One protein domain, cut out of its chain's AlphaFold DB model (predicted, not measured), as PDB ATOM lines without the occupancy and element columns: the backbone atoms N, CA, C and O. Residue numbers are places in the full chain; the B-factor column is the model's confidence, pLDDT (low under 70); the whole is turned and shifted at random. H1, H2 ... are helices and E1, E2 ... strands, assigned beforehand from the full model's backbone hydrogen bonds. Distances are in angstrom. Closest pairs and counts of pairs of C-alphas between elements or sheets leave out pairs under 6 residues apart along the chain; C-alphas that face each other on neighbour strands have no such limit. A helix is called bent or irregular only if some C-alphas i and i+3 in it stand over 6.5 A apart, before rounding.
ATOM      1  N   ILE A 226      28.512 -64.785  18.308       89.94
ATOM      2  CA  ILE A 226      29.658 -64.023  17.805       89.94
ATOM      3  C   ILE A 226      29.195 -62.587  17.622       89.94
ATOM      4  O   ILE A 226      28.218 -62.326  16.922       89.94
ATOM      5  N   ILE A 227      29.910 -61.656  18.248       91.25
ATOM      6  CA  ILE A 227      29.639 -60.228  18.125       91.25
ATOM      7  C   ILE A 227      30.754 -59.599  17.309       91.25
ATOM      8  O   ILE A 227      31.910 -59.603  17.733       91.25
ATOM      9  N   THR A 228      30.388 -58.996  16.189       91.25
ATOM     10  CA  THR A 228      31.301 -58.289  15.293       91.25
ATOM     11  C   THR A 228      31.033 -56.795  15.386       91.25
ATOM     12  O   THR A 228      29.918 -56.324  15.151       91.25
ATOM     13  N   PHE A 229      32.059 -56.027  15.744       92.06
ATOM     14  CA  PHE A 229      31.997 -54.571  15.713       92.06
ATOM     15  C   PHE A 229      32.142 -54.079  14.268       92.06
ATOM     16  O   PHE A 229      33.119 -54.418  13.603       92.06
ATOM     17  N   LEU A 230      31.176 -53.295  13.782       88.50
ATOM     18  CA  LEU A 230      31.184 -52.789  12.405       88.50
ATOM     19  C   LEU A 230      31.875 -51.426  12.286       88.50
ATOM     20  O   LEU A 230      32.490 -51.149  11.262       88.50
ATOM     21  N   GLY A 231      31.787 -50.581  13.319       89.06
ATOM     22  CA  GLY A 231      32.453 -49.280  13.340       89.06
ATOM     23  C   GLY A 231      31.680 -48.177  14.066       89.06
ATOM     24  O   GLY A 231      30.523 -48.352  14.466       89.06
ATOM     25  N   TYR A 232      32.343 -47.026  14.222       89.06
ATOM     26  CA  TYR A 232      31.709 -45.777  14.652       89.06
ATOM     27  C   TYR A 232      31.369 -44.907  13.453       89.06
ATOM     28  O   TYR A 232      32.217 -44.622  12.613       89.06
ATOM     29  N   GLU A 233      30.159 -44.376  13.453       85.69
ATOM     30  CA  GLU A 233      29.771 -43.258  12.612       85.69
ATOM     31  C   GLU A 233      29.630 -42.016  13.493       85.69
ATOM     32  O   GLU A 233      28.638 -41.843  14.204       85.69
ATOM     33  N   PHE A 234      30.627 -41.134  13.456       83.50
ATOM     34  CA  PHE A 234      30.553 -39.860  14.163       83.50
ATOM     35  C   PHE A 234      29.651 -38.881  13.419       83.50
ATOM     36  O   PHE A 234      29.870 -38.570  12.249       83.50
ATOM     37  N   ARG A 235      28.671 -38.317  14.126       77.19
ATOM     38  CA  ARG A 235      27.767 -37.280  13.611       77.19
ATOM     39  C   ARG A 235      28.377 -35.895  13.811       77.19
ATOM     40  O   ARG A 235      27.756 -34.987  14.357       77.19
ATOM     41  N   VAL A 236      29.622 -35.745  13.360       76.25
ATOM     42  CA  VAL A 236      30.421 -34.521  13.478       76.25
ATOM     43  C   VAL A 236      30.945 -34.136  12.098       76.25
ATOM     44  O   VAL A 236      31.432 -34.981  11.355       76.25
ATOM     45  N   HIS A 237      30.856 -32.856  11.743       77.44
ATOM     46  CA  HIS A 237      31.407 -32.361  10.481       77.44
ATOM     47  C   HIS A 237      32.952 -32.477  10.467       77.44
ATOM     48  O   HIS A 237      33.577 -32.160  11.479       77.44
ATOM     49  N   PRO A 238      33.610 -32.847   9.350       76.69
ATOM     50  CA  PRO A 238      35.075 -33.014   9.303       76.69
ATOM     51  C   PRO A 238      35.871 -31.732   9.578       76.69
ATOM     52  O   PRO A 238      36.988 -31.771  10.084       76.69
ATOM     53  N   ASP A 239      35.301 -30.576   9.251       73.44
ATOM     54  CA  ASP A 239      35.899 -29.270   9.563       73.44
ATOM     55  C   ASP A 239      35.578 -28.761  10.977       73.44
ATOM     56  O   ASP A 239      35.912 -27.625  11.319       73.44
ATOM     57  N   ASP A 240      34.891 -29.559  11.794       73.38
ATOM     58  CA  ASP A 240      34.725 -29.244  13.205       73.38
ATOM     59  C   ASP A 240      36.091 -29.342  13.910       73.38
ATOM     60  O   ASP A 240      36.778 -30.363  13.790       73.38
ATOM     61  N   PRO A 241      36.508 -28.323  14.684       68.75
ATOM     62  CA  PRO A 241      37.810 -28.320  15.352       68.75
ATOM     63  C   PRO A 241      37.990 -29.473  16.356       68.75
ATOM     64  O   PRO A 241      39.113 -29.732  16.790       68.75
ATOM     65  N   ARG A 242      36.915 -30.167  16.754       72.69
ATOM     66  CA  ARG A 242      36.962 -31.348  17.630       72.69
ATOM     67  C   ARG A 242      37.334 -32.632  16.900       72.69
ATOM     68  O   ARG A 242      37.890 -33.516  17.546       72.69
ATOM     69  N   ALA A 243      37.051 -32.738  15.602       77.75
ATOM     70  CA  ALA A 243      37.147 -33.996  14.867       77.75
ATOM     71  C   ALA A 243      38.568 -34.583  14.924       77.75
ATOM     72  O   ALA A 243      38.773 -35.663  15.468       77.75
ATOM     73  N   ALA A 244      39.582 -33.828  14.499       80.69
ATOM     74  CA  ALA A 244      40.970 -34.292  14.541       80.69
ATOM     75  C   ALA A 244      41.483 -34.635  15.965       80.69
ATOM     76  O   ALA A 244      42.039 -35.717  16.164       80.69
ATOM     77  N   PRO A 245      41.341 -33.773  16.996       78.19
ATOM     78  CA  PRO A 245      41.874 -34.086  18.321       78.19
ATOM     79  C   PRO A 245      41.092 -35.153  19.096       78.19
ATOM     80  O   PRO A 245      41.712 -35.865  19.880       78.19
ATOM     81  N   GLN A 246      39.771 -35.251  18.926       82.31
ATOM     82  CA  GLN A 246      38.928 -36.146  19.729       82.31
ATOM     83  C   GLN A 246      38.554 -37.443  19.010       82.31
ATOM     84  O   GLN A 246      38.158 -38.381  19.687       82.31
ATOM     85  N   ILE A 247      38.672 -37.520  17.681       85.19
ATOM     86  CA  ILE A 247      38.413 -38.745  16.909       85.19
ATOM     87  C   ILE A 247      39.744 -39.340  16.446       85.19
ATOM     88  O   ILE A 247      40.123 -40.406  16.917       85.19
ATOM     89  N   GLU A 248      40.505 -38.630  15.608       88.25
ATOM     90  CA  GLU A 248      41.717 -39.186  14.979       88.25
ATOM     91  C   GLU A 248      42.848 -39.411  15.989       88.25
ATOM     92  O   GLU A 248      43.376 -40.516  16.119       88.25
ATOM     93  N   LYS A 249      43.205 -38.377  16.762       84.19
ATOM     94  CA  LYS A 249      44.285 -38.479  17.762       84.19
ATOM     95  C   LYS A 249      43.923 -39.382  18.939       84.19
ATOM     96  O   LYS A 249      44.827 -39.885  19.602       84.19
ATOM     97  N   ALA A 250      42.632 -39.582  19.188       85.62
ATOM     98  CA  ALA A 250      42.124 -40.426  20.262       85.62
ATOM     99  C   ALA A 250      41.507 -41.740  19.749       85.62
ATOM    100  O   ALA A 250      40.757 -42.390  20.475       85.62
ATOM    101  N   ALA A 251      41.845 -42.164  18.523       88.44
ATOM    102  CA  ALA A 251      41.311 -43.381  17.910       88.44
ATOM    103  C   ALA A 251      41.484 -44.613  18.813       88.44
ATOM    104  O   ALA A 251      40.546 -45.383  18.990       88.44
ATOM    105  N   ALA A 252      42.640 -44.740  19.473       85.50
ATOM    106  CA  ALA A 252      42.916 -45.841  20.397       85.50
ATOM    107  C   ALA A 252      41.965 -45.868  21.613       85.50
ATOM    108  O   ALA A 252      41.615 -46.942  22.098       85.50
ATOM    109  N   GLU A 253      41.522 -44.707  22.109       84.50
ATOM    110  CA  GLU A 253      40.563 -44.636  23.222       84.50
ATOM    111  C   GLU A 253      39.159 -45.065  22.777       84.50
ATOM    112  O   GLU A 253      38.448 -45.738  23.524       84.50
ATOM    113  N   TRP A 254      38.767 -44.719  21.548       87.81
ATOM    114  CA  TRP A 254      37.501 -45.150  20.952       87.81
ATOM    115  C   TRP A 254      37.482 -46.640  20.616       87.81
ATOM    116  O   TRP A 254      36.478 -47.303  20.877       87.81
ATOM    117  N   GLU A 255      38.585 -47.174  20.092       90.12
ATOM    118  CA  GLU A 255      38.783 -48.611  19.862       90.12
ATOM    119  C   GLU A 255      38.698 -49.386  21.188       90.12
ATOM    120  O   GLU A 255      37.990 -50.392  21.279       90.12
ATOM    121  N   LEU A 256      39.326 -48.872  22.254       86.88
ATOM    122  CA  LEU A 256      39.206 -49.446  23.594       86.88
ATOM    123  C   LEU A 256      37.756 -49.414  24.092       86.88
ATOM    124  O   LEU A 256      37.247 -50.440  24.540       86.88
ATOM    125  N   HIS A 257      37.069 -48.274  23.981       89.00
ATOM    126  CA  HIS A 257      35.651 -48.177  24.332       89.00
ATOM    127  C   HIS A 257      34.809 -49.195  23.555       89.00
ATOM    128  O   HIS A 257      33.971 -49.871  24.150       89.00
ATOM    129  N   ALA A 258      35.084 -49.370  22.257       90.19
ATOM    130  CA  ALA A 258      34.356 -50.321  21.434       90.19
ATOM    131  C   ALA A 258      34.531 -51.756  21.926       90.19
ATOM    132  O   ALA A 258      33.544 -52.470  22.103       90.19
ATOM    133  N   SER A 259      35.775 -52.141  22.225       89.12
ATOM    134  CA  SER A 259      36.072 -53.457  22.789       89.12
ATOM    135  C   SER A 259      35.349 -53.687  24.116       89.12
ATOM    136  O   SER A 259      34.760 -54.745  24.308       89.12
ATOM    137  N   VAL A 260      35.307 -52.699  25.016       86.75
ATOM    138  CA  VAL A 260      34.625 -52.838  26.313       86.75
ATOM    139  C   VAL A 260      33.130 -53.080  26.114       86.75
ATOM    140  O   VAL A 260      32.578 -53.998  26.715       86.75
ATOM    141  N   VAL A 261      32.481 -52.301  25.246       89.00
ATOM    142  CA  VAL A 261      31.050 -52.468  24.956       89.00
ATOM    143  C   VAL A 261      30.777 -53.821  24.289       89.00
ATOM    144  O   VAL A 261      29.830 -54.500  24.675       89.00
ATOM    145  N   GLN A 262      31.633 -54.264  23.364       90.56
ATOM    146  CA  GLN A 262      31.541 -55.589  22.737       90.56
ATOM    147  C   GLN A 262      31.578 -56.725  23.772       90.56
ATOM    148  O   GLN A 262      30.797 -57.668  23.681       90.56
ATOM    149  N   HIS A 263      32.455 -56.627  24.776       86.56
ATOM    150  CA  HIS A 263      32.542 -57.625  25.847       86.56
ATOM    151  C   HIS A 263      31.289 -57.627  26.728       86.56
ATOM    152  O   HIS A 263      30.780 -58.695  27.053       86.56
ATOM    153  N   VAL A 264      30.762 -56.448  27.073       87.50
ATOM    154  CA  VAL A 264      29.515 -56.331  27.851       87.50
ATOM    155  C   VAL A 264      28.336 -56.925  27.086       87.50
ATOM    156  O   VAL A 264      27.524 -57.633  27.670       87.50
ATOM    157  N   LEU A 265      28.253 -56.682  25.776       89.94
ATOM    158  CA  LEU A 265      27.234 -57.294  24.927       89.94
ATOM    159  C   LEU A 265      27.363 -58.821  24.913       89.94
ATOM    160  O   LEU A 265      26.355 -59.503  25.036       89.94
ATOM    161  N   SER A 266      28.587 -59.349  24.826       88.50
ATOM    162  CA  SER A 266      28.845 -60.797  24.884       88.50
ATOM    163  C   SER A 266      28.309 -61.395  26.176       88.50
ATOM    164  O   SER A 266      27.520 -62.329  26.156       88.50
ATOM    165  N   GLU A 267      28.652 -60.783  27.305       85.12
ATOM    166  CA  GLU A 267      28.206 -61.222  28.624       85.12
ATOM    167  C   GLU A 267      26.679 -61.208  28.755       85.12
ATOM    168  O   GLU A 267      26.078 -62.200  29.165       85.12
ATOM    169  N   VAL A 268      26.044 -60.097  28.381       87.25
ATOM    170  CA  VAL A 268      24.589 -59.946  28.470       87.25
ATOM    171  C   VAL A 268      23.880 -60.975  27.588       87.25
ATOM    172  O   VAL A 268      22.889 -61.567  28.017       87.25
ATOM    173  N   LEU A 269      24.396 -61.229  26.381       89.31
ATOM    174  CA  LEU A 269      23.818 -62.218  25.477       89.31
ATOM    175  C   LEU A 269      23.990 -63.649  25.994       89.31
ATOM    176  O   LEU A 269      23.023 -64.402  25.995       89.31
ATOM    177  N   GLU A 270      25.169 -64.023  26.486       86.56
ATOM    178  CA  GLU A 270      25.399 -65.377  27.012       86.56
ATOM    179  C   GLU A 270      24.583 -65.667  28.282       86.56
ATOM    180  O   GLU A 270      24.183 -66.805  28.517       86.56
ATOM    181  N   MET A 271      24.320 -64.649  29.105       82.69
ATOM    182  CA  MET A 271      23.601 -64.817  30.372       82.69
ATOM    183  C   MET A 271      22.078 -64.784  30.219       82.69
ATOM    184  O   MET A 271      21.378 -65.460  30.975       82.69
ATOM    185  N   HIS A 272      21.561 -63.979  29.286       84.88
ATOM    186  CA  HIS A 272      20.136 -63.639  29.240       84.88
ATOM    187  C   HIS A 272      19.460 -63.887  27.892       84.88
ATOM    188  O   HIS A 272      18.229 -63.893  27.838       84.88
ATOM    189  N   ALA A 273      20.214 -64.061  26.804       87.38
ATOM    190  CA  ALA A 273      19.619 -64.174  25.483       87.38
ATOM    191  C   ALA A 273      19.313 -65.624  25.101       87.38
ATOM    192  O   ALA A 273      20.062 -66.557  25.388       87.38
ATOM    193  N   VAL A 274      18.201 -65.800  24.393       87.06
ATOM    194  CA  VAL A 274      17.797 -67.079  23.808       87.06
ATOM    195  C   VAL A 274      17.952 -67.001  22.294       87.06
ATOM    196  O   VAL A 274      17.527 -66.035  21.663       87.06
ATOM    197  N   GLU A 275      18.563 -68.026  21.706       86.44
ATOM    198  CA  GLU A 275      18.857 -68.106  20.272       86.44
ATOM    199  C   GLU A 275      17.581 -68.154  19.406       86.44
ATOM    200  O   GLU A 275      16.600 -68.826  19.738       86.44
ATOM    201  N   ARG A 276      17.607 -67.454  18.265       86.25
ATOM    202  CA  ARG A 276      16.564 -67.432  17.226       86.25
ATOM    203  C   ARG A 276      17.156 -67.729  15.847       86.25
ATOM    204  O   ARG A 276      18.350 -67.969  15.682       86.25
ATOM    205  N   THR A 277      16.293 -67.708  14.837       85.50
ATOM    206  CA  THR A 277      16.687 -67.757  13.427       85.50
ATOM    207  C   THR A 277      17.659 -66.631  13.087       85.50
ATOM    208  O   THR A 277      17.503 -65.512  13.570       85.50
ATOM    209  N   ALA A 278      18.645 -66.924  12.240       84.62
ATOM    210  CA  ALA A 278      19.668 -65.961  11.852       84.62
ATOM    211  C   ALA A 278      19.071 -64.717  11.168       84.62
ATOM    212  O   ALA A 278      18.185 -64.826  10.317       84.62
ATOM    213  N   GLN A 279      19.601 -63.544  11.519       86.44
ATOM    214  CA  GLN A 279      19.285 -62.280  10.857       86.44
ATOM    215  C   GLN A 279      19.886 -62.284   9.443       86.44
ATOM    216  O   GLN A 279      21.007 -62.755   9.242       86.44
ATOM    217  N   LYS A 280      19.201 -61.704   8.456       85.56
ATOM    218  CA  LYS A 280      19.768 -61.528   7.108       85.56
ATOM    219  C   LYS A 280      20.957 -60.554   7.122       85.56
ATOM    220  O   LYS A 280      21.070 -59.710   8.010       85.56
ATOM    221  N   LEU A 281      21.854 -60.681   6.141       82.62
ATOM    222  CA  LEU A 281      23.007 -59.780   5.979       82.62
ATOM    223  C   LEU A 281      22.633 -58.429   5.370       82.62
ATOM    224  O   LEU A 281      23.292 -57.427   5.635       82.62
ATOM    225  N   THR A 282      21.590 -58.407   4.547       81.81
ATOM    226  CA  THR A 282      21.080 -57.205   3.890       81.81
ATOM    227  C   THR A 282      19.947 -56.613   4.711       81.81
ATOM    228  O   THR A 282      19.065 -57.358   5.140       81.81
ATOM    229  N   LEU A 283      19.956 -55.293   4.879       71.94
ATOM    230  CA  LEU A 283      18.814 -54.563   5.419       71.94
ATOM    231  C   LEU A 283      17.748 -54.428   4.334       71.94
ATOM    232  O   LEU A 283      18.076 -54.103   3.190       71.94
ATOM    233  N   SER A 284      16.491 -54.658   4.689       69.75
ATOM    234  CA  SER A 284      15.365 -54.281   3.839       69.75
ATOM    235  C   SER A 284      15.076 -52.780   3.983       69.75
ATOM    236  O   SER A 284      15.313 -52.193   5.047       69.75
ATOM    237  N   PRO A 285      14.516 -52.139   2.946       64.50
ATOM    238  CA  PRO A 285      14.100 -50.745   3.016       64.50
ATOM    239  C   PRO A 285      13.173 -50.453   4.199       64.50
ATOM    240  O   PRO A 285      12.124 -51.079   4.334       64.50
ATOM    241  N   GLY A 286      13.547 -49.487   5.044       62.94
ATOM    242  CA  GLY A 286      12.746 -49.055   6.197       62.94
ATOM    243  C   GLY A 286      12.950 -49.846   7.496       62.94
ATOM    244  O   GLY A 286      12.332 -49.498   8.498       62.94
ATOM    245  N   GLU A 287      13.827 -50.859   7.523       66.50
ATOM    246  CA  GLU A 287      14.239 -51.541   8.770       66.50
ATOM    247  C   GLU A 287      15.072 -50.626   9.684       66.50
ATOM    248  O   GLU A 287      15.059 -50.761  10.907       66.50
ATOM    249  N   MET A 288      15.762 -49.658   9.082       62.53
ATOM    250  CA  MET A 288      16.411 -48.553   9.773       62.53
ATOM    251  C   MET A 288      15.533 -47.313   9.591       62.53
ATOM    252  O   MET A 288      15.208 -46.943   8.462       62.53
ATOM    253  N   GLY A 289      15.112 -46.695  10.698       55.22
ATOM    254  CA  GLY A 289      14.290 -45.484  10.661       55.22
ATOM    255  C   GLY A 289      14.960 -44.340   9.879       55.22
ATOM    256  O   GLY A 289      16.184 -44.333   9.728       55.22
ATOM    257  N   PRO A 290      14.175 -43.370   9.369       46.88
ATOM    258  CA  PRO A 290      14.719 -42.198   8.688       46.88
ATOM    259  C   PRO A 290      15.674 -41.420   9.613       46.88
ATOM    260  O   PRO A 290      15.544 -41.508  10.835       46.88
ATOM    261  N   PRO A 291      16.625 -40.652   9.053       49.66
ATOM    262  CA  PRO A 291      17.636 -39.961   9.840       49.66
ATOM    263  C   PRO A 291      17.003 -39.020  10.866       49.66
ATOM    264  O   PRO A 291      16.136 -38.210  10.531       49.66
ATOM    265  N   ASP A 292      17.518 -39.072  12.095       49.97
ATOM    266  CA  ASP A 292      17.330 -38.002  13.064       49.97
ATOM    267  C   ASP A 292      17.860 -36.700  12.464       49.97
ATOM    268  O   ASP A 292      19.046 -36.563  12.147       49.97
ATOM    269  N   VAL A 293      16.963 -35.732  12.294       43.91
ATOM    270  CA  VAL A 293      17.330 -34.381  11.883       43.91
ATOM    271  C   VAL A 293      17.905 -33.690  13.114       43.91
ATOM    272  O   VAL A 293      17.165 -33.481  14.081       43.91
ATOM    273  N   PRO A 294      19.190 -33.304  13.129       44.44
ATOM    274  CA  PRO A 294      19.700 -32.500  14.223       44.44
ATOM    275  C   PRO A 294      18.976 -31.151  14.210       44.44
ATOM    276  O   PRO A 294      19.203 -30.311  13.337       44.44
ATOM    277  N   GLN A 295      18.060 -30.955  15.159       46.19
ATOM    278  CA  GLN A 295      17.323 -29.706  15.284       46.19
ATOM    279  C   GLN A 295      18.298 -28.593  15.686       46.19
ATOM    280  O   GLN A 295      18.895 -28.620  16.761       46.19
ATOM    281  N   LEU A 332      27.400 -34.170   7.792       67.44
ATOM    282  CA  LEU A 332      26.986 -34.431   6.422       67.44
ATOM    283  C   LEU A 332      25.711 -35.270   6.404       67.44
ATOM    284  O   LEU A 332      25.530 -36.157   7.244       67.44
ATOM    285  N   GLU A 333      24.837 -34.977   5.444       66.31
ATOM    286  CA  GLU A 333      23.637 -35.775   5.234       66.31
ATOM    287  C   GLU A 333      24.043 -37.214   4.925       66.31
ATOM    288  O   GLU A 333      24.878 -37.492   4.059       66.31
ATOM    289  N   GLN A 334      23.456 -38.140   5.674       68.69
ATOM    290  CA  GLN A 334      23.651 -39.552   5.422       68.69
ATOM    291  C   GLN A 334      22.927 -39.917   4.134       68.69
ATOM    292  O   GLN A 334      21.745 -39.624   3.969       68.69
ATOM    293  N   VAL A 335      23.650 -40.557   3.222       71.69
ATOM    294  CA  VAL A 335      23.078 -41.026   1.963       71.69
ATOM    295  C   VAL A 335      22.440 -42.383   2.197       71.69
ATOM    296  O   VAL A 335      23.075 -43.301   2.727       71.69
ATOM    297  N   TYR A 336      21.185 -42.485   1.780       69.12
ATOM    298  CA  TYR A 336      20.404 -43.706   1.829       69.12
ATOM    299  C   TYR A 336      20.156 -44.206   0.414       69.12
ATOM    300  O   TYR A 336      19.855 -43.419  -0.484       69.12
ATOM    301  N   GLU A 337      20.259 -45.514   0.238       66.25
ATOM    302  CA  GLU A 337      19.822 -46.219  -0.961       66.25
ATOM    303  C   GLU A 337      18.721 -47.179  -0.512       66.25
ATOM    304  O   GLU A 337      18.921 -47.945   0.428       66.25
ATOM    305  N   ASP A 338      17.522 -47.019  -1.076       60.53
ATOM    306  CA  ASP A 338      16.316 -47.747  -0.670       60.53
ATOM    307  C   ASP A 338      16.087 -47.753   0.856       60.53
ATOM    308  O   ASP A 338      15.842 -48.785   1.462       60.53
ATOM    309  N   GLY A 339      16.211 -46.604   1.528       57.00
ATOM    310  CA  GLY A 339      15.974 -46.496   2.978       57.00
ATOM    311  C   GLY A 339      17.043 -47.144   3.869       57.00
ATOM    312  O   GLY A 339      16.876 -47.176   5.086       57.00
ATOM    313  N   VAL A 340      18.154 -47.617   3.297       62.69
ATOM    314  CA  VAL A 340      19.283 -48.211   4.021       62.69
ATOM    315  C   VAL A 340      20.503 -47.286   3.968       62.69
ATOM    316  O   VAL A 340      20.835 -46.776   2.896       62.69
ATOM    317  N   PRO A 341      21.221 -47.073   5.088       72.19
ATOM    318  CA  PRO A 341      22.490 -46.356   5.078       72.19
ATOM    319  C   PRO A 341      23.521 -46.949   4.111       72.19
ATOM    320  O   PRO A 341      23.992 -48.072   4.303       72.19
ATOM    321  N   LEU A 342      23.977 -46.154   3.139       76.38
ATOM    322  CA  LEU A 342      24.961 -46.596   2.141       76.38
ATOM    323  C   LEU A 342      26.317 -46.989   2.763       76.38
ATOM    324  O   LEU A 342      27.051 -47.813   2.215       76.38
ATOM    325  N   LEU A 343      26.646 -46.433   3.929       78.25
ATOM    326  CA  LEU A 343      27.905 -46.675   4.641       78.25
ATOM    327  C   LEU A 343      27.992 -48.045   5.330       78.25
ATOM    328  O   LEU A 343      29.094 -48.539   5.550       78.25
ATOM    329  N   LEU A 344      26.864 -48.681   5.669       82.75
ATOM    330  CA  LEU A 344      26.885 -49.917   6.458       82.75
ATOM    331  C   LEU A 344      27.348 -51.105   5.600       82.75
ATOM    332  O   LEU A 344      26.824 -51.290   4.500       82.75
ATOM    333  N   PRO A 345      28.322 -51.916   6.055       81.25
ATOM    334  CA  PRO A 345      28.794 -53.076   5.298       81.25
ATOM    335  C   PRO A 345      27.770 -54.211   5.302       81.25
ATOM    336  O   PRO A 345      27.593 -54.875   4.286       81.25
ATOM    337  N   VAL A 346      27.080 -54.401   6.428       86.50
ATOM    338  CA  VAL A 346      26.056 -55.426   6.662       86.50
ATOM    339  C   VAL A 346      24.979 -54.880   7.600       86.50
ATOM    340  O   VAL A 346      25.181 -53.854   8.256       86.50
ATOM    341  N   ALA A 347      23.848 -55.578   7.691       85.62
ATOM    342  CA  ALA A 347      22.758 -55.262   8.604       85.62
ATOM    343  C   ALA A 347      23.199 -55.357  10.077       85.62
ATOM    344  O   ALA A 347      23.542 -56.458  10.530       85.62
ATOM    345  N   PRO A 348      23.184 -54.251  10.847       88.75
ATOM    346  CA  PRO A 348      23.484 -54.290  12.266       88.75
ATOM    347  C   PRO A 348      22.358 -54.998  13.024       88.75
ATOM    348  O   PRO A 348      21.180 -54.909  12.680       88.75
ATOM    349  N   SER A 349      22.740 -55.699  14.080       89.69
ATOM    350  CA  SER A 349      21.827 -56.324  15.037       89.69
ATOM    351  C   SER A 349      21.539 -55.388  16.207       89.69
ATOM    352  O   SER A 349      20.425 -55.357  16.719       89.69
ATOM    353  N   ILE A 350      22.546 -54.617  16.627       89.81
ATOM    354  CA  ILE A 350      22.454 -53.675  17.742       89.81
ATOM    355  C   ILE A 350      23.061 -52.346  17.299       89.81
ATOM    356  O   ILE A 350      24.177 -52.302  16.769       89.81
ATOM    357  N   VAL A 351      22.321 -51.264  17.522       89.12
ATOM    358  CA  VAL A 351      22.739 -49.898  17.220       89.12
ATOM    359  C   VAL A 351      22.701 -49.091  18.497       89.12
ATOM    360  O   VAL A 351      21.651 -48.882  19.098       89.12
ATOM    361  N   ILE A 352      23.858 -48.602  18.900       88.94
ATOM    362  CA  ILE A 352      23.966 -47.673  20.008       88.94
ATOM    363  C   ILE A 352      24.038 -46.271  19.422       88.94
ATOM    364  O   ILE A 352      24.941 -45.957  18.650       88.94
ATOM    365  N   HIS A 353      23.093 -45.435  19.812       85.25
ATOM    366  CA  HIS A 353      22.932 -44.082  19.312       85.25
ATOM    367  C   HIS A 353      23.212 -43.070  20.418       85.25
ATOM    368  O   HIS A 353      22.658 -43.171  21.509       85.25
ATOM    369  N   SER A 354      24.052 -42.088  20.120       81.25
ATOM    370  CA  SER A 354      24.388 -40.966  20.990       81.25
ATOM    371  C   SER A 354      23.966 -39.664  20.313       81.25
ATOM    372  O   SER A 354      24.472 -39.325  19.237       81.25
ATOM    373  N   SER A 355      23.066 -38.920  20.954       73.00
ATOM    374  CA  SER A 355      22.616 -37.599  20.510       73.00
ATOM    375  C   SER A 355      22.683 -36.575  21.635       73.00
ATOM    376  O   SER A 355      22.747 -36.901  22.818       73.00
ATOM    377  N   PHE A 356      22.703 -35.298  21.260       68.88
ATOM    378  CA  PHE A 356      22.570 -34.220  22.228       68.88
ATOM    379  C   PHE A 356      21.105 -33.873  22.412       68.88
ATOM    380  O   PHE A 356      20.402 -33.596  21.440       68.88
ATOM    381  N   ARG A 357      20.673 -33.796  23.666       58.12
ATOM    382  CA  ARG A 357      19.385 -33.213  24.004       58.12
ATOM    383  C   ARG A 357      19.544 -31.739  24.329       58.12
ATOM    384  O   ARG A 357      20.328 -31.353  25.196       58.12
ATOM    385  N   HIS A 358      18.715 -30.926  23.682       51.25
ATOM    386  CA  HIS A 358      18.483 -29.550  24.095       51.25
ATOM    387  C   HIS A 358      17.520 -29.566  25.278       51.25
ATOM    388  O   HIS A 358      16.330 -29.838  25.128       51.25
ATOM    389  N   THR A 359      18.019 -29.313  26.483       43.25
ATOM    390  CA  THR A 359      17.139 -28.940  27.596       43.25
ATOM    391  C   THR A 359      16.965 -27.434  27.599       43.25
ATOM    392  O   THR A 359      17.852 -26.707  28.041       43.25
ATOM    393  N   GLU A 360      15.804 -26.968  27.146       44.06
ATOM    394  CA  GLU A 360      15.335 -25.623  27.462       44.06
ATOM    395  C   GLU A 360      15.019 -25.584  28.961       44.06
ATOM    396  O   GLU A 360      13.996 -26.091  29.422       44.06
ATOM    397  N   ARG A 361      15.944 -25.055  29.766       39.78
ATOM    398  CA  ARG A 361      15.604 -24.655  31.131       39.78
ATOM    399  C   ARG A 361      14.986 -23.274  31.058       39.78
ATOM    400  O   ARG A 361      15.703 -22.293  30.895       39.78
ATOM    401  N   ASP A 362      13.672 -23.230  31.205       37.00
ATOM    402  CA  ASP A 362      12.932 -21.988  31.351       37.00
ATOM    403  C   ASP A 362      13.237 -21.385  32.734       37.00
ATOM    404  O   ASP A 362      12.633 -21.712  33.759       37.00
ATOM    405  N   THR A 363      14.295 -20.580  32.808       41.91
ATOM    406  CA  THR A 363      14.582 -19.771  33.991       41.91
ATOM    407  C   THR A 363      13.781 -18.487  33.851       41.91
ATOM    408  O   THR A 363      14.284 -17.554  33.238       41.91
ATOM    409  N   GLY A 364      12.552 -18.468  34.385       38.38
ATOM    410  CA  GLY A 364      11.520 -17.420  34.249       38.38
ATOM    411  C   GLY A 364      11.929 -15.970  34.569       38.38
ATOM    412  O   GLY A 364      11.372 -15.324  35.454       38.38
ATOM    413  N   SER A 365      12.884 -15.434  33.825       37.06
ATOM    414  CA  SER A 365      13.317 -14.047  33.778       37.06
ATOM    415  C   SER A 365      13.157 -13.562  32.338       37.06
ATOM    416  O   SER A 365      13.237 -14.360  31.415       37.06
ATOM    417  N   LYS A 366      12.915 -12.261  32.147       38.69
ATOM    418  CA  LYS A 366      12.590 -11.581  30.869       38.69
ATOM    419  C   LYS A 366      13.638 -11.692  29.739       38.69
ATOM    420  O   LYS A 366      13.552 -10.953  28.763       38.69
ATOM    421  N   TYR A 367      14.612 -12.581  29.866       39.06
ATOM    422  CA  TYR A 367      15.558 -12.937  28.826       39.06
ATOM    423  C   TYR A 367      15.361 -14.423  28.539       39.06
ATOM    424  O   TYR A 367      15.584 -15.238  29.434       39.06
ATOM    425  N   ASP A 368      14.958 -14.756  27.310       35.00
ATOM    426  CA  ASP A 368      14.861 -16.123  26.772       35.00
ATOM    427  C   ASP A 368      16.265 -16.764  26.671       35.00
ATOM    428  O   ASP A 368      16.783 -17.077  25.597       35.00
ATOM    429  N   ALA A 369      16.958 -16.890  27.801       42.75
ATOM    430  CA  ALA A 369      18.336 -17.337  27.889       42.75
ATOM    431  C   ALA A 369      18.370 -18.864  27.993       42.75
ATOM    432  O   ALA A 369      18.268 -19.456  29.068       42.75
ATOM    433  N   ARG A 370      18.533 -19.511  26.838       40.59
ATOM    434  CA  ARG A 370      18.682 -20.964  26.715       40.59
ATOM    435  C   ARG A 370      20.045 -21.408  27.253       40.59
ATOM    436  O   ARG A 370      21.065 -21.306  26.573       40.59
ATOM    437  N   LEU A 371      20.066 -21.937  28.475       39.47
ATOM    438  CA  LEU A 371      21.212 -22.664  29.028       39.47
ATOM    439  C   LEU A 371      21.365 -24.007  28.292       39.47
ATOM    440  O   LEU A 371      20.853 -25.040  28.718       39.47
ATOM    441  N   MET A 372      22.078 -23.981  27.167       44.22
ATOM    442  CA  MET A 372      22.413 -25.165  26.373       44.22
ATOM    443  C   MET A 372      23.549 -25.929  27.060       44.22
ATOM    444  O   MET A 372      24.718 -25.779  26.710       44.22
ATOM    445  N   GLN A 373      23.234 -26.733  28.075       43.28
ATOM    446  CA  GLN A 373      24.140 -27.810  28.474       43.28
ATOM    447  C   GLN A 373      23.901 -28.983  27.519       43.28
ATOM    448  O   GLN A 373      22.799 -29.530  27.543       43.28
ATOM    449  N   PRO A 374      24.876 -29.374  26.676       49.00
ATOM    450  CA  PRO A 374      24.733 -30.566  25.857       49.00
ATOM    451  C   PRO A 374      24.740 -31.790  26.779       49.00
ATOM    452  O   PRO A 374      25.794 -32.276  27.189       49.00
ATOM    453  N   LEU A 375      23.551 -32.258  27.150       55.44
ATOM    454  CA  LEU A 375      23.363 -33.571  27.751       55.44
ATOM    455  C   LEU A 375      23.429 -34.589  26.614       55.44
ATOM    456  O   LEU A 375      22.704 -34.458  25.629       55.44
ATOM    457  N   VAL A 376      24.342 -35.554  26.725       67.25
ATOM    458  CA  VAL A 376      24.429 -36.660  25.771       67.25
ATOM    459  C   VAL A 376      23.449 -37.737  26.212       67.25
ATOM    460  O   VAL A 376      23.659 -38.373  27.249       67.25
ATOM    461  N   ASP A 377      22.399 -37.933  25.427       71.50
ATOM    462  CA  ASP A 377      21.478 -39.046  25.584       71.50
ATOM    463  C   ASP A 377      21.995 -40.223  24.754       71.50
ATOM    464  O   ASP A 377      22.362 -40.082  23.587       71.50
ATOM    465  N   VAL A 378      22.060 -41.395  25.388       78.81
ATOM    466  CA  VAL A 378      22.512 -42.634  24.751       78.81
ATOM    467  C   VAL A 378      21.365 -43.626  24.761       78.81
ATOM    468  O   VAL A 378      20.816 -43.924  25.822       78.81
ATOM    469  N   SER A 379      21.031 -44.126  23.579       82.62
ATOM    470  CA  SER A 379      19.968 -45.092  23.325       82.62
ATOM    471  C   SER A 379      20.548 -46.358  22.701       82.62
ATOM    472  O   SER A 379      21.584 -46.317  22.038       82.62
ATOM    473  N   CYS A 380      19.894 -47.491  22.931       84.88
ATOM    474  CA  CYS A 380      20.275 -48.783  22.375       84.88
ATOM    475  C   CYS A 380      19.071 -49.332  21.619       84.88
ATOM    476  O   CYS A 380      18.000 -49.505  22.201       84.88
ATOM    477  N   PHE A 381      19.249 -49.564  20.327       84.50
ATOM    478  CA  PHE A 381      18.248 -50.114  19.431       84.50
ATOM    479  C   PHE A 381      18.649 -51.533  19.047       84.50
ATOM    480  O   PHE A 381      19.810 -51.797  18.734       84.50
ATOM    481  N   ILE A 382      17.678 -52.439  19.059       84.44
ATOM    482  CA  ILE A 382      17.850 -53.839  18.679       84.44
ATOM    483  C   ILE A 382      17.028 -54.067  17.413       84.44
ATOM    484  O   ILE A 382      15.872 -53.652  17.335       84.44
ATOM    485  N   HIS A 383      17.634 -54.696  16.410       84.38
ATOM    486  CA  HIS A 383      16.962 -55.007  15.154       84.38
ATOM    487  C   HIS A 383      15.785 -55.979  15.395       84.38
ATOM    488  O   HIS A 383      15.943 -56.937  16.145       84.38
ATOM    489  N   PRO A 384      14.614 -55.811  14.759       79.94
ATOM    490  CA  PRO A 384      13.461 -56.691  15.002       79.94
ATOM    491  C   PRO A 384      13.749 -58.173  14.695       79.94
ATOM    492  O   PRO A 384      13.314 -59.066  15.426       79.94
ATOM    493  N   ASP A 385      14.541 -58.423  13.651       84.06
ATOM    494  CA  ASP A 385      14.943 -59.766  13.213       84.06
ATOM    495  C   ASP A 385      16.308 -60.225  13.758       84.06
ATOM    496  O   ASP A 385      16.995 -61.011  13.103       84.06
ATOM    497  N   VAL A 386      16.755 -59.730  14.921       87.31
ATOM    498  CA  VAL A 386      17.995 -60.240  15.535       87.31
ATOM    499  C   VAL A 386      17.936 -61.752  15.784       87.31
ATOM    500  O   VAL A 386      16.888 -62.329  16.080       87.31
ATOM    501  N   CYS A 387      19.104 -62.399  15.748       88.50
ATOM    502  CA  CYS A 387      19.248 -63.835  16.007       88.50
ATOM    503  C   CYS A 387      19.099 -64.235  17.488       88.50
ATOM    504  O   CYS A 387      19.428 -65.359  17.866       88.50
ATOM    505  N   PHE A 388      18.601 -63.334  18.332       90.25
ATOM    506  CA  PHE A 388      18.385 -63.568  19.750       90.25
ATOM    507  C   PHE A 388      17.138 -62.828  20.243       90.25
ATOM    508  O   PHE A 388      16.601 -61.961  19.563       90.25
ATOM    509  N   TRP A 389      16.645 -63.164  21.426       85.88
ATOM    510  CA  TRP A 389      15.679 -62.333  22.143       85.88
ATOM    511  C   TRP A 389      15.936 -62.414  23.639       85.88
ATOM    512  O   TRP A 389      16.461 -63.413  24.136       85.88
ATOM    513  N   PHE A 390      15.576 -61.345  24.340       82.75
ATOM    514  CA  PHE A 390      15.558 -61.317  25.792       82.75
ATOM    515  C   PHE A 390      14.160 -61.671  26.290       82.75
ATOM    516  O   PHE A 390      13.156 -61.362  25.643       82.75
ATOM    517  N   ASN A 391      14.082 -62.274  27.472       79.19
ATOM    518  CA  ASN A 391      12.815 -62.328  28.190       79.19
ATOM    519  C   ASN A 391      12.346 -60.896  28.482       79.19
ATOM    520  O   ASN A 391      13.153 -60.048  28.862       79.19
ATOM    521  N   ALA A 392      11.042 -60.634  28.378       69.19
ATOM    522  CA  ALA A 392      10.487 -59.287  28.556       69.19
ATOM    523  C   ALA A 392      10.806 -58.655  29.931       69.19
ATOM    524  O   ALA A 392      10.889 -57.435  30.044       69.19
ATOM    525  N   SER A 393      11.002 -59.467  30.979       68.00
ATOM    526  CA  SER A 393      11.436 -58.995  32.305       68.00
ATOM    527  C   SER A 393      12.894 -58.536  32.335       68.00
ATOM    528  O   SER A 393      13.240 -57.634  33.096       68.00
ATOM    529  N   ASP A 394      13.737 -59.154  31.511       76.31
ATOM    530  CA  ASP A 394      15.190 -59.021  31.571       76.31
ATOM    531  C   ASP A 394      15.695 -58.023  30.525       76.31
ATOM    532  O   ASP A 394      16.733 -57.401  30.732       76.31
ATOM    533  N   GLU A 395      14.940 -57.807  29.441       78.06
ATOM    534  CA  GLU A 395      15.283 -56.912  28.332       78.06
ATOM    535  C   GLU A 395      15.654 -55.503  28.810       78.06
ATOM    536  O   GLU A 395      16.735 -55.009  28.498       78.06
ATOM    537  N   ALA A 396      14.808 -54.874  29.632       78.12
ATOM    538  CA  ALA A 396      15.065 -53.526  30.139       78.12
ATOM    539  C   ALA A 396      16.337 -53.460  31.002       78.12
ATOM    540  O   ALA A 396      17.106 -52.506  30.900       78.12
ATOM    541  N   SER A 397      16.586 -54.487  31.822       79.44
ATOM    542  CA  SER A 397      17.790 -54.577  32.655       79.44
ATOM    543  C   SER A 397      19.046 -54.788  31.806       79.44
ATOM    544  O   SER A 397      20.064 -54.133  32.031       79.44
ATOM    545  N   CYS A 398      18.964 -55.660  30.802       81.25
ATOM    546  CA  CYS A 398      20.041 -55.963  29.862       81.25
ATOM    547  C   CYS A 398      20.422 -54.727  29.040       81.25
ATOM    548  O   CYS A 398      21.593 -54.351  28.968       81.25
ATOM    549  N   VAL A 399      19.424 -54.044  28.476       82.62
ATOM    550  CA  VAL A 399      19.610 -52.796  27.730       82.62
ATOM    551  C   VAL A 399      20.204 -51.715  28.631       82.62
ATOM    552  O   VAL A 399      21.164 -51.052  28.237       82.62
ATOM    553  N   GLN A 400      19.707 -51.566  29.863       80.69
ATOM    554  CA  GLN A 400      20.248 -50.591  30.808       80.69
ATOM    555  C   GLN A 400      21.716 -50.873  31.154       80.69
ATOM    556  O   GLN A 400      22.522 -49.943  31.184       80.69
ATOM    557  N   GLN A 401      22.089 -52.140  31.353       82.06
ATOM    558  CA  GLN A 401      23.474 -52.530  31.611       82.06
ATOM    559  C   GLN A 401      24.387 -52.143  30.440       82.06
ATOM    560  O   GLN A 401      25.424 -51.515  30.658       82.06
ATOM    561  N   VAL A 402      23.989 -52.431  29.196       84.19
ATOM    562  CA  VAL A 402      24.728 -52.002  27.994       84.19
ATOM    563  C   VAL A 402      24.874 -50.477  27.957       84.19
ATOM    564  O   VAL A 402      25.974 -49.955  27.737       84.19
ATOM    565  N   LEU A 403      23.795 -49.741  28.230       83.38
ATOM    566  CA  LEU A 403      23.794 -48.278  28.241       83.38
ATOM    567  C   LEU A 403      24.713 -47.691  29.320       83.38
ATOM    568  O   LEU A 403      25.416 -46.717  29.052       83.38
ATOM    569  N   ASP A 404      24.758 -48.273  30.518       81.00
ATOM    570  CA  ASP A 404      25.587 -47.788  31.627       81.00
ATOM    571  C   ASP A 404      27.092 -47.881  31.334       81.00
ATOM    572  O   ASP A 404      27.870 -47.028  31.779       81.00
ATOM    573  N   TYR A 405      27.515 -48.891  30.570       81.88
ATOM    574  CA  TYR A 405      28.896 -48.995  30.095       81.88
ATOM    575  C   TYR A 405      29.163 -48.075  28.909       81.88
ATOM    576  O   TYR A 405      30.195 -47.406  28.883       81.88
ATOM    577  N   THR A 406      28.213 -47.956  27.987       82.50
ATOM    578  CA  THR A 406      28.348 -47.093  26.806       82.50
ATOM    579  C   THR A 406      28.396 -45.601  27.166       82.50
ATOM    580  O   THR A 406      29.123 -44.815  26.561       82.50
ATOM    581  N   LYS A 407      27.683 -45.176  28.216       81.00
ATOM    582  CA  LYS A 407      27.755 -43.798  28.739       81.00
ATOM    583  C   LYS A 407      29.155 -43.410  29.228       81.00
ATOM    584  O   LYS A 407      29.428 -42.227  29.418       81.00
ATOM    585  N   ARG A 408      30.072 -44.373  29.389       76.62
ATOM    586  CA  ARG A 408      31.489 -44.144  29.721       76.62
ATOM    587  C   ARG A 408      32.341 -43.823  28.480       76.62
ATOM    588  O   ARG A 408      33.546 -44.060  28.491       76.62
ATOM    589  N   MET A 409      31.725 -43.263  27.438       76.00
ATOM    590  CA  MET A 409      32.364 -42.856  26.185       76.00
ATOM    591  C   MET A 409      33.568 -41.912  26.397       76.00
ATOM    592  O   MET A 409      33.501 -41.072  27.300       76.00
ATOM    593  N   PRO A 410      34.634 -41.985  25.566       66.50
ATOM    594  CA  PRO A 410      35.845 -41.154  25.636       66.50
ATOM    595  C   PRO A 410      35.668 -39.648  25.417       66.50
ATOM    596  O   PRO A 410      36.397 -38.856  26.017       66.50
ATOM    597  N   PHE A 411      34.677 -39.202  24.653       72.88
ATOM    598  CA  PHE A 411      34.378 -37.774  24.491       72.88
ATOM    599  C   PHE A 411      32.878 -37.577  24.300       72.88
ATOM    600  O   PHE A 411      32.194 -38.483  23.834       72.88
ATOM    601  N   ALA A 412      32.371 -36.395  24.656       72.44
ATOM    602  CA  ALA A 412      30.979 -36.026  24.429       72.44
ATOM    603  C   ALA A 412      30.780 -35.652  22.953       72.44
ATOM    604  O   ALA A 412      30.705 -34.474  22.607       72.44
ATOM    605  N   LEU A 413      30.774 -36.663  22.085       75.94
ATOM    606  CA  LEU A 413      30.489 -36.534  20.661       75.94
ATOM    607  C   LEU A 413      29.237 -37.351  20.314       75.94
ATOM    608  O   LEU A 413      29.044 -38.431  20.875       75.94
ATOM    609  N   PRO A 414      28.399 -36.862  19.391       78.06
ATOM    610  CA  PRO A 414      27.278 -37.629  18.883       78.06
ATOM    611  C   PRO A 414      27.819 -38.681  17.910       78.06
ATOM    612  O   PRO A 414      28.635 -38.383  17.029       78.06
ATOM    613  N   PHE A 415      27.397 -39.927  18.082       84.06
ATOM    614  CA  PHE A 415      27.858 -41.050  17.273       84.06
ATOM    615  C   PHE A 415      26.796 -42.140  17.194       84.06
ATOM    616  O   PHE A 415      25.992 -42.301  18.108       84.06
ATOM    617  N   ASN A 416      26.865 -42.934  16.131       86.38
ATOM    618  CA  ASN A 416      26.262 -44.256  16.091       86.38
ATOM    619  C   ASN A 416      27.367 -45.304  16.160       86.38
ATOM    620  O   ASN A 416      28.418 -45.166  15.534       86.38
ATOM    621  N   MET A 417      27.126 -46.347  16.932       90.31
ATOM    622  CA  MET A 417      28.021 -47.476  17.082       90.31
ATOM    623  C   MET A 417      27.264 -48.741  16.696       90.31
ATOM    624  O   MET A 417      26.196 -49.029  17.241       90.31
ATOM    625  N   TYR A 418      27.812 -49.472  15.729       90.56
ATOM    626  CA  TYR A 418      27.122 -50.571  15.068       90.56
ATOM    627  C   TYR A 418      27.742 -51.919  15.426       90.56
ATOM    628  O   TYR A 418      28.954 -52.116  15.293       90.56
ATOM    629  N   PHE A 419      26.892 -52.864  15.819       92.62
ATOM    630  CA  PHE A 419      27.277 -54.242  16.090       92.62
ATOM    631  C   PHE A 419      26.430 -55.216  15.293       92.62
ATOM    632  O   PHE A 419      25.217 -55.050  15.162       92.62
ATOM    633  N   ARG A 420      27.078 -56.276  14.825       92.12
ATOM    634  CA  ARG A 420      26.446 -57.460  14.261       92.12
ATOM    635  C   ARG A 420      26.542 -58.606  15.262       92.12
ATOM    636  O   ARG A 420      27.599 -58.799  15.856       92.12
ATOM    637  N   VAL A 421      25.452 -59.343  15.444       92.19
ATOM    638  CA  VAL A 421      25.389 -60.523  16.308       92.19
ATOM    639  C   VAL A 421      24.922 -61.710  15.481       92.19
ATOM    640  O   VAL A 421      23.844 -61.665  14.887       92.19
ATOM    641  N   ASP A 422      25.708 -62.781  15.482       91.12
ATOM    642  CA  ASP A 422      25.405 -64.027  14.782       91.12
ATOM    643  C   ASP A 422      25.518 -65.225  15.733       91.12
ATOM    644  O   ASP A 422      26.356 -65.249  16.632       91.12
ATOM    645  N   SER A 423      24.683 -66.248  15.545       90.81
ATOM    646  CA  SER A 423      24.785 -67.496  16.315       90.81
ATOM    647  C   SER A 423      26.009 -68.306  15.882       90.81
ATOM    648  O   SER A 423      26.234 -68.521  14.685       90.81
ATOM    649  N   THR A 424      26.750 -68.860  16.847       88.38
ATOM    650  CA  THR A 424      27.864 -69.768  16.546       88.38
ATOM    651  C   THR A 424      27.419 -71.034  15.830       88.38
ATOM    652  O   THR A 424      28.172 -71.557  15.009       88.38
ATOM    653  N   LYS A 425      26.198 -71.530  16.076       86.44
ATOM    654  CA  LYS A 425      25.658 -72.696  15.359       86.44
ATOM    655  C   LYS A 425      25.436 -72.383  13.886       86.44
ATOM    656  O   LYS A 425      25.783 -73.199  13.037       86.44
ATOM    657  N   HIS A 426      24.892 -71.203  13.588       85.19
ATOM    658  CA  HIS A 426      24.655 -70.779  12.211       85.19
ATOM    659  C   HIS A 426      25.970 -70.589  11.452       85.19
ATOM    660  O   HIS A 426      26.123 -71.123  10.356       85.19
ATOM    661  N   VAL A 427      26.934 -69.916  12.085       85.31
ATOM    662  CA  VAL A 427      28.271 -69.665  11.536       85.31
ATOM    663  C   VAL A 427      29.043 -70.964  11.288       85.31
ATOM    664  O   VAL A 427      29.649 -71.128  10.235       85.31
ATOM    665  N   ARG A 428      28.984 -71.931  12.214       84.12
ATOM    666  CA  ARG A 428      29.607 -73.254  12.019       84.12
ATOM    667  C   ARG A 428      28.970 -74.043  10.876       84.12
ATOM    668  O   ARG A 428      29.659 -74.830  10.236       84.12
ATOM    669  N   ALA A 429      27.669 -73.872  10.657       85.00
ATOM    670  CA  ALA A 429      26.945 -74.559   9.595       85.00
ATOM    671  C   ALA A 429      27.175 -73.939   8.204       85.00
ATOM    672  O   ALA A 429      27.055 -74.661   7.220       85.00
ATOM    673  N   HIS A 430      27.517 -72.647   8.132       86.12
ATOM    674  CA  HIS A 430      27.672 -71.886   6.886       86.12
ATOM    675  C   HIS A 430      28.959 -71.040   6.925       86.12
ATOM    676  O   HIS A 430      28.890 -69.827   7.128       86.12
ATOM    677  N   PRO A 431      30.156 -71.635   6.784       84.94
ATOM    678  CA  PRO A 431      31.417 -70.886   6.808       84.94
ATOM    679  C   PRO A 431      31.511 -69.810   5.709       84.94
ATOM    680  O   PRO A 431      32.096 -68.753   5.938       84.94
ATOM    681  N   GLU A 432      30.864 -70.021   4.560       86.00
ATOM    682  CA  GLU A 432      30.744 -69.045   3.467       86.00
ATOM    683  C   GLU A 432      30.082 -67.726   3.900       86.00
ATOM    684  O   GLU A 432      30.343 -66.669   3.324       86.00
ATOM    685  N   PHE A 433      29.255 -67.770   4.947       82.62
ATOM    686  CA  PHE A 433      28.631 -66.588   5.532       82.62
ATOM    687  C   PHE A 433      29.674 -65.659   6.160       82.62
ATOM    688  O   PHE A 433      29.597 -64.444   5.994       82.62
ATOM    689  N   VAL A 434      30.665 -66.222   6.857       83.62
ATOM    690  CA  VAL A 434      31.729 -65.446   7.514       83.62
ATOM    691  C   VAL A 434      32.618 -64.783   6.474       83.62
ATOM    692  O   VAL A 434      32.901 -63.593   6.591       83.62
ATOM    693  N   GLU A 435      32.995 -65.520   5.429       85.06
ATOM    694  CA  GLU A 435      33.822 -64.986   4.342       85.06
ATOM    695  C   GLU A 435      33.142 -63.801   3.644       85.06
ATOM    696  O   GLU A 435      33.784 -62.785   3.367       85.06
ATOM    697  N   GLU A 436      31.831 -63.885   3.395       85.69
ATOM    698  CA  GLU A 436      31.091 -62.781   2.779       85.69
ATOM    699  C   GLU A 436      30.965 -61.578   3.729       85.69
ATOM    700  O   GLU A 436      31.141 -60.440   3.289       85.69
ATOM    701  N   VAL A 437      30.752 -61.793   5.034       84.50
ATOM    702  CA  VAL A 437      30.753 -60.712   6.039       84.50
ATOM    703  C   VAL A 437      32.105 -60.001   6.083       84.50
ATOM    704  O   VAL A 437      32.158 -58.773   5.975       84.50
ATOM    705  N   GLU A 438      33.204 -60.746   6.194       87.19
ATOM    706  CA  GLU A 438      34.559 -60.186   6.239       87.19
ATOM    707  C   GLU A 438      34.893 -59.415   4.961       87.19
ATOM    708  O   GLU A 438      35.440 -58.312   5.018       87.19
ATOM    709  N   LYS A 439      34.495 -59.939   3.800       88.62
ATOM    710  CA  LYS A 439      34.673 -59.281   2.503       88.62
ATOM    711  C   LYS A 439      33.896 -57.968   2.398       88.62
ATOM    712  O   LYS A 439      34.443 -56.981   1.901       88.62
ATOM    713  N   GLN A 440      32.646 -57.919   2.867       83.81
ATOM    714  CA  GLN A 440      31.844 -56.688   2.866       83.81
ATOM    715  C   GLN A 440      32.398 -55.646   3.848       83.81
ATOM    716  O   GLN A 440      32.465 -54.460   3.513       83.81
ATOM    717  N   ILE A 441      32.864 -56.080   5.026       86.12
ATOM    718  CA  ILE A 441      33.542 -55.211   5.998       86.12
ATOM    719  C   ILE A 441      34.835 -54.653   5.397       86.12
ATOM    720  O   ILE A 441      35.037 -53.441   5.413       86.12
ATOM    721  N   ALA A 442      35.677 -55.498   4.799       87.00
ATOM    722  CA  ALA A 442      36.920 -55.070   4.166       87.00
ATOM    723  C   ALA A 442      36.660 -54.041   3.055       87.00
ATOM    724  O   ALA A 442      37.337 -53.012   2.995       87.00
ATOM    725  N   ARG A 443      35.623 -54.263   2.233       86.62
ATOM    726  CA  ARG A 443      35.221 -53.354   1.149       86.62
ATOM    727  C   ARG A 443      34.807 -51.965   1.641       86.62
ATOM    728  O   ARG A 443      35.007 -50.998   0.909       86.62
ATOM    729  N   LYS A 444      34.222 -51.851   2.839       85.19
ATOM    730  CA  LYS A 444      33.793 -50.565   3.425       85.19
ATOM    731  C   LYS A 444      34.650 -50.111   4.612       85.19
ATOM    732  O   LYS A 444      34.272 -49.164   5.292       85.19
ATOM    733  N   SER A 445      35.804 -50.732   4.840       83.50
ATOM    734  CA  SER A 445      36.675 -50.446   5.991       83.50
ATOM    735  C   SER A 445      37.089 -48.973   6.086       83.50
ATOM    736  O   SER A 445      37.103 -48.408   7.177       83.50
ATOM    737  N   GLU A 446      37.319 -48.317   4.946       84.81
ATOM    738  CA  GLU A 446      37.673 -46.892   4.874       84.81
ATOM    739  C   GLU A 446      36.601 -45.963   5.473       84.81
ATOM    740  O   GLU A 446      36.936 -44.904   6.000       84.81
ATOM    741  N   TRP A 447      35.321 -46.363   5.459       80.75
ATOM    742  CA  TRP A 447      34.219 -45.564   6.012       80.75
ATOM    743  C   TRP A 447      34.266 -45.444   7.538       80.75
ATOM    744  O   TRP A 447      33.700 -44.501   8.093       80.75
ATOM    745  N   PHE A 448      34.934 -46.385   8.207       85.31
ATOM    746  CA  PHE A 448      35.003 -46.478   9.666       85.31
ATOM    747  C   PHE A 448      36.424 -46.290  10.208       85.31
ATOM    748  O   PHE A 448      36.657 -46.485  11.403       85.31
ATOM    749  N   ASP A 449      37.378 -45.887   9.361       87.56
ATOM    750  CA  ASP A 449      38.741 -45.605   9.802       87.56
ATOM    751  C   ASP A 449      38.801 -44.295  10.600       87.56
ATOM    752  O   ASP A 449      38.771 -43.184  10.064       87.56
ATOM    753  N   LEU A 450      38.936 -44.443  11.918       89.19
ATOM    754  CA  LEU A 450      39.009 -43.327  12.854       89.19
ATOM    755  C   LEU A 450      40.229 -42.440  12.630       89.19
ATOM    756  O   LEU A 450      40.160 -41.245  12.902       89.19
ATOM    757  N   ARG A 451      41.349 -43.004  12.161       90.69
ATOM    758  CA  ARG A 451      42.620 -42.277  12.018       90.69
ATOM    759  C   ARG A 451      42.608 -41.345  10.808       90.69
ATOM    760  O   ARG A 451      43.330 -40.353  10.816       90.69
ATOM    761  N   ASN A 452      41.775 -41.646   9.810       87.69
ATOM    762  CA  ASN A 452      41.641 -40.889   8.563       87.69
ATOM    763  C   ASN A 452      40.262 -40.224   8.399       87.69
ATOM    764  O   ASN A 452      39.898 -39.817   7.290       87.69
ATOM    765  N   PHE A 453      39.511 -40.081   9.496       87.19
ATOM    766  CA  PHE A 453      38.133 -39.589   9.507       87.19
ATOM    767  C   PHE A 453      37.945 -38.281   8.716       87.19
ATOM    768  O   PHE A 453      37.103 -38.218   7.817       87.19
ATOM    769  N   CYS A 454      38.733 -37.234   8.994       83.31
ATOM    770  CA  CYS A 454      38.546 -35.927   8.357       83.31
ATOM    771  C   CYS A 454      38.880 -35.966   6.863       83.31
ATOM    772  O   CYS A 454      38.219 -35.309   6.058       83.31
ATOM    773  N   THR A 455      39.911 -36.721   6.484       84.19
ATOM    774  CA  THR A 455      40.367 -36.849   5.093       84.19
ATOM    775  C   THR A 455      39.310 -37.544   4.241       84.19
ATOM    776  O   THR A 455      38.947 -37.047   3.173       84.19
ATOM    777  N   PHE A 456      38.767 -38.654   4.742       81.19
ATOM    778  CA  PHE A 456      37.773 -39.447   4.031       81.19
ATOM    779  C   PHE A 456      36.435 -38.708   3.889       81.19
ATOM    780  O   PHE A 456      35.888 -38.609   2.789       81.19
ATOM    781  N   GLN A 457      35.941 -38.098   4.972       79.69
ATOM    782  CA  GLN A 457      34.682 -37.344   4.955       79.69
ATOM    783  C   GLN A 457      34.734 -36.145   3.992       79.69
ATOM    784  O   GLN A 457      33.771 -35.885   3.273       79.69
ATOM    785  N   ARG A 458      35.881 -35.454   3.887       79.12
ATOM    786  CA  ARG A 458      36.076 -34.381   2.892       79.12
ATOM    787  C   ARG A 458      36.058 -34.895   1.452       79.12
ATOM    788  O   ARG A 458      35.482 -34.256   0.572       79.12
ATOM    789  N   HIS A 459      36.661 -36.051   1.197       76.75
ATOM    790  CA  HIS A 459      36.629 -36.664  -0.129       76.75
ATOM    791  C   HIS A 459      35.206 -37.099  -0.526       76.75
ATOM    792  O   HIS A 459      34.793 -36.931  -1.669       76.75
ATOM    793  N   MET A 460      34.406 -37.572   0.433       70.31
ATOM    794  CA  MET A 460      32.993 -37.876   0.191       70.31
ATOM    795  C   MET A 460      32.169 -36.620  -0.112       70.31
ATOM    796  O   MET A 460      31.356 -36.640  -1.038       70.31
ATOM    797  N   THR A 461      32.422 -35.496   0.571       65.50
ATOM    798  CA  THR A 461      31.745 -34.229   0.238       65.50
ATOM    799  C   THR A 461      32.042 -33.728  -1.167       65.50
ATOM    800  O   THR A 461      31.131 -33.246  -1.841       65.50
ATOM    801  N   SER A 462      33.286 -33.847  -1.640       61.88
ATOM    802  CA  SER A 462      33.638 -33.398  -2.990       61.88
ATOM    803  C   SER A 462      32.996 -34.284  -4.062       61.88
ATOM    804  O   SER A 462      32.496 -33.769  -5.063       61.88
ATOM    805  N   GLN A 463      32.908 -35.597  -3.828       60.16
ATOM    806  CA  GLN A 463      32.217 -36.522  -4.729       60.16
ATOM    807  C   GLN A 463      30.694 -36.320  -4.752       60.16
ATOM    808  O   GLN A 463      30.083 -36.390  -5.819       60.16
ATOM    809  N   GLN A 464      30.071 -36.027  -3.609       57.91
ATOM    810  CA  GLN A 464      28.641 -35.705  -3.532       57.91
ATOM    811  C   GLN A 464      28.312 -34.363  -4.201       57.91
ATOM    812  O   GLN A 464      27.298 -34.258  -4.892       57.91
ATOM    813  N   ALA A 465      29.184 -33.356  -4.074       54.09
ATOM    814  CA  ALA A 465      29.028 -32.071  -4.758       54.09
ATOM    815  C   ALA A 465      29.060 -32.204  -6.293       54.09
ATOM    816  O   ALA A 465      28.405 -31.430  -6.984       54.09
TER     817      ALA A 465
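Overview. This is residues 226 to 295 and 332 to 465 of the 471 residues of an uncharacterized protein of Strigomonas culicis (UniProt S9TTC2). A twisted sheet of four antiparallel strands has two helices, H2 and H3, side by side and slanted across one of its faces, while a third, H5, runs along the edge strand E1 on the other face. The tiny sheet E2 E5 sits where H2 ends and H3 is about to begin, H6 turns away from the end of H5, and the link between E3 and E4, residues 358 to 374, reaches far out and makes much of the length. The printed part has 204 residues, with six named helices and six named strands in the order E1 H1 H2 E2 E3 E4 E5 H3 E6 H4 H5 H6; the larger sheet has the order E1 - E6 - E3 - E4. The class is mixed, helices and strands. The whole is compact, with a radius of gyration of the C-alphas of 18.4 A, and spans 66 by 46 by 33 A.

Along the chain. E1, residues 226 to 234, begins with C-alpha 226 at (29.658, -64.023, 17.805) and is 24.5 A long. H1 is residues 243 to 248. H2, residues 251 to 272, is the longest helix by residues and measures 31.4 A; its C-alpha 272 is at (20.136, -63.639, 29.240). E2 follows at residues 273 to 275. After the cut come E3, residues 350 to 357, 21.6 A, and E4, residues 375 to 382, 22.9 A. E5 is residues 388 to 390, and H3, residues 392 to 406, is 21.7 A long. E6, residues 415 to 423, measures 26.6 A and is followed by H4, residues 424 to 429. H5, residues 431 to 448, is 24.8 A long with a kink of 40 degrees near residue 442. H6, residues 450 to 465, is 23.2 A long, has a kink of 29 degrees near residue 457, and ends with C-alpha 465 at (29.028, -32.071, -4.758). H5 and H6 are irregular, with C-alphas 443 and 446 7.9 A apart and C-alphas 451 and 454 8.4 A apart; H3 is only just irregular, with C-alphas 393 and 396 6.9 A apart.

Arrangement. In the larger sheet E1 and E6 are antiparallel, with N 228 and O 420 within hydrogen-bond range at 2.8 A. E6 and E3 are antiparallel, with N 352 and O 417 at 2.9 A, and E3 and E4 form a hairpin, with N 353 and O 379 at 2.8 A. H2 and H3 lie on the same face, two layers of helices and sheet. H2 runs slantwise over E1 and E6 at a height over the sheet of 9.1 A, H3 slantwise over E4 at 8.8 A. H2 and H3 touch, the C-alphas of Val 268 and Cys 398 being closest at 6.2 A, at a shallow tilt of 17 degrees, opposite ways. H5 is on the opposite face at a height of 10.0 A, along E1 at 13 degrees on the local plane; the C-alphas of Gly 231 and Phe 448 are closest, 5.3 A. H4 only just grazes the sheet, with 5 pairs of C-alphas within 10 A, and H6 only grazes it with residues 450 to 453. H6 touches H1 with residues 450 to 454 alone, the C-alphas of Glu 248 and Arg 451 being closest at 4.4 A. H5 and H6 touch only at the corner, and only just, with 3 pairs within 8 A; the closest C-alphas are those of Trp 447 and Phe 456, 7.3 A. E2 and E5 are antiparallel, with N 274 and O 389 at 3.0 A. In H1, H2 and H4 every O i to N i+4 pair is within hydrogen-bond range; in H3 9 of 11, in H5 11 of 14 and in H6 10 of 12 are.

Size, cuts and confidence. The two C-alphas farthest apart are those of Lys 366 and Ala 429, 68.0 A. Residues 296 to 331 are not printed, and C-alphas 295 and 332 are 13.9 A apart across the cut. The link E3 to E4 is long, with 17 residues. Mean pLDDT of the printed part is 76.7; 50 residues are under 70, among them 284 to 295 and 356 to 376.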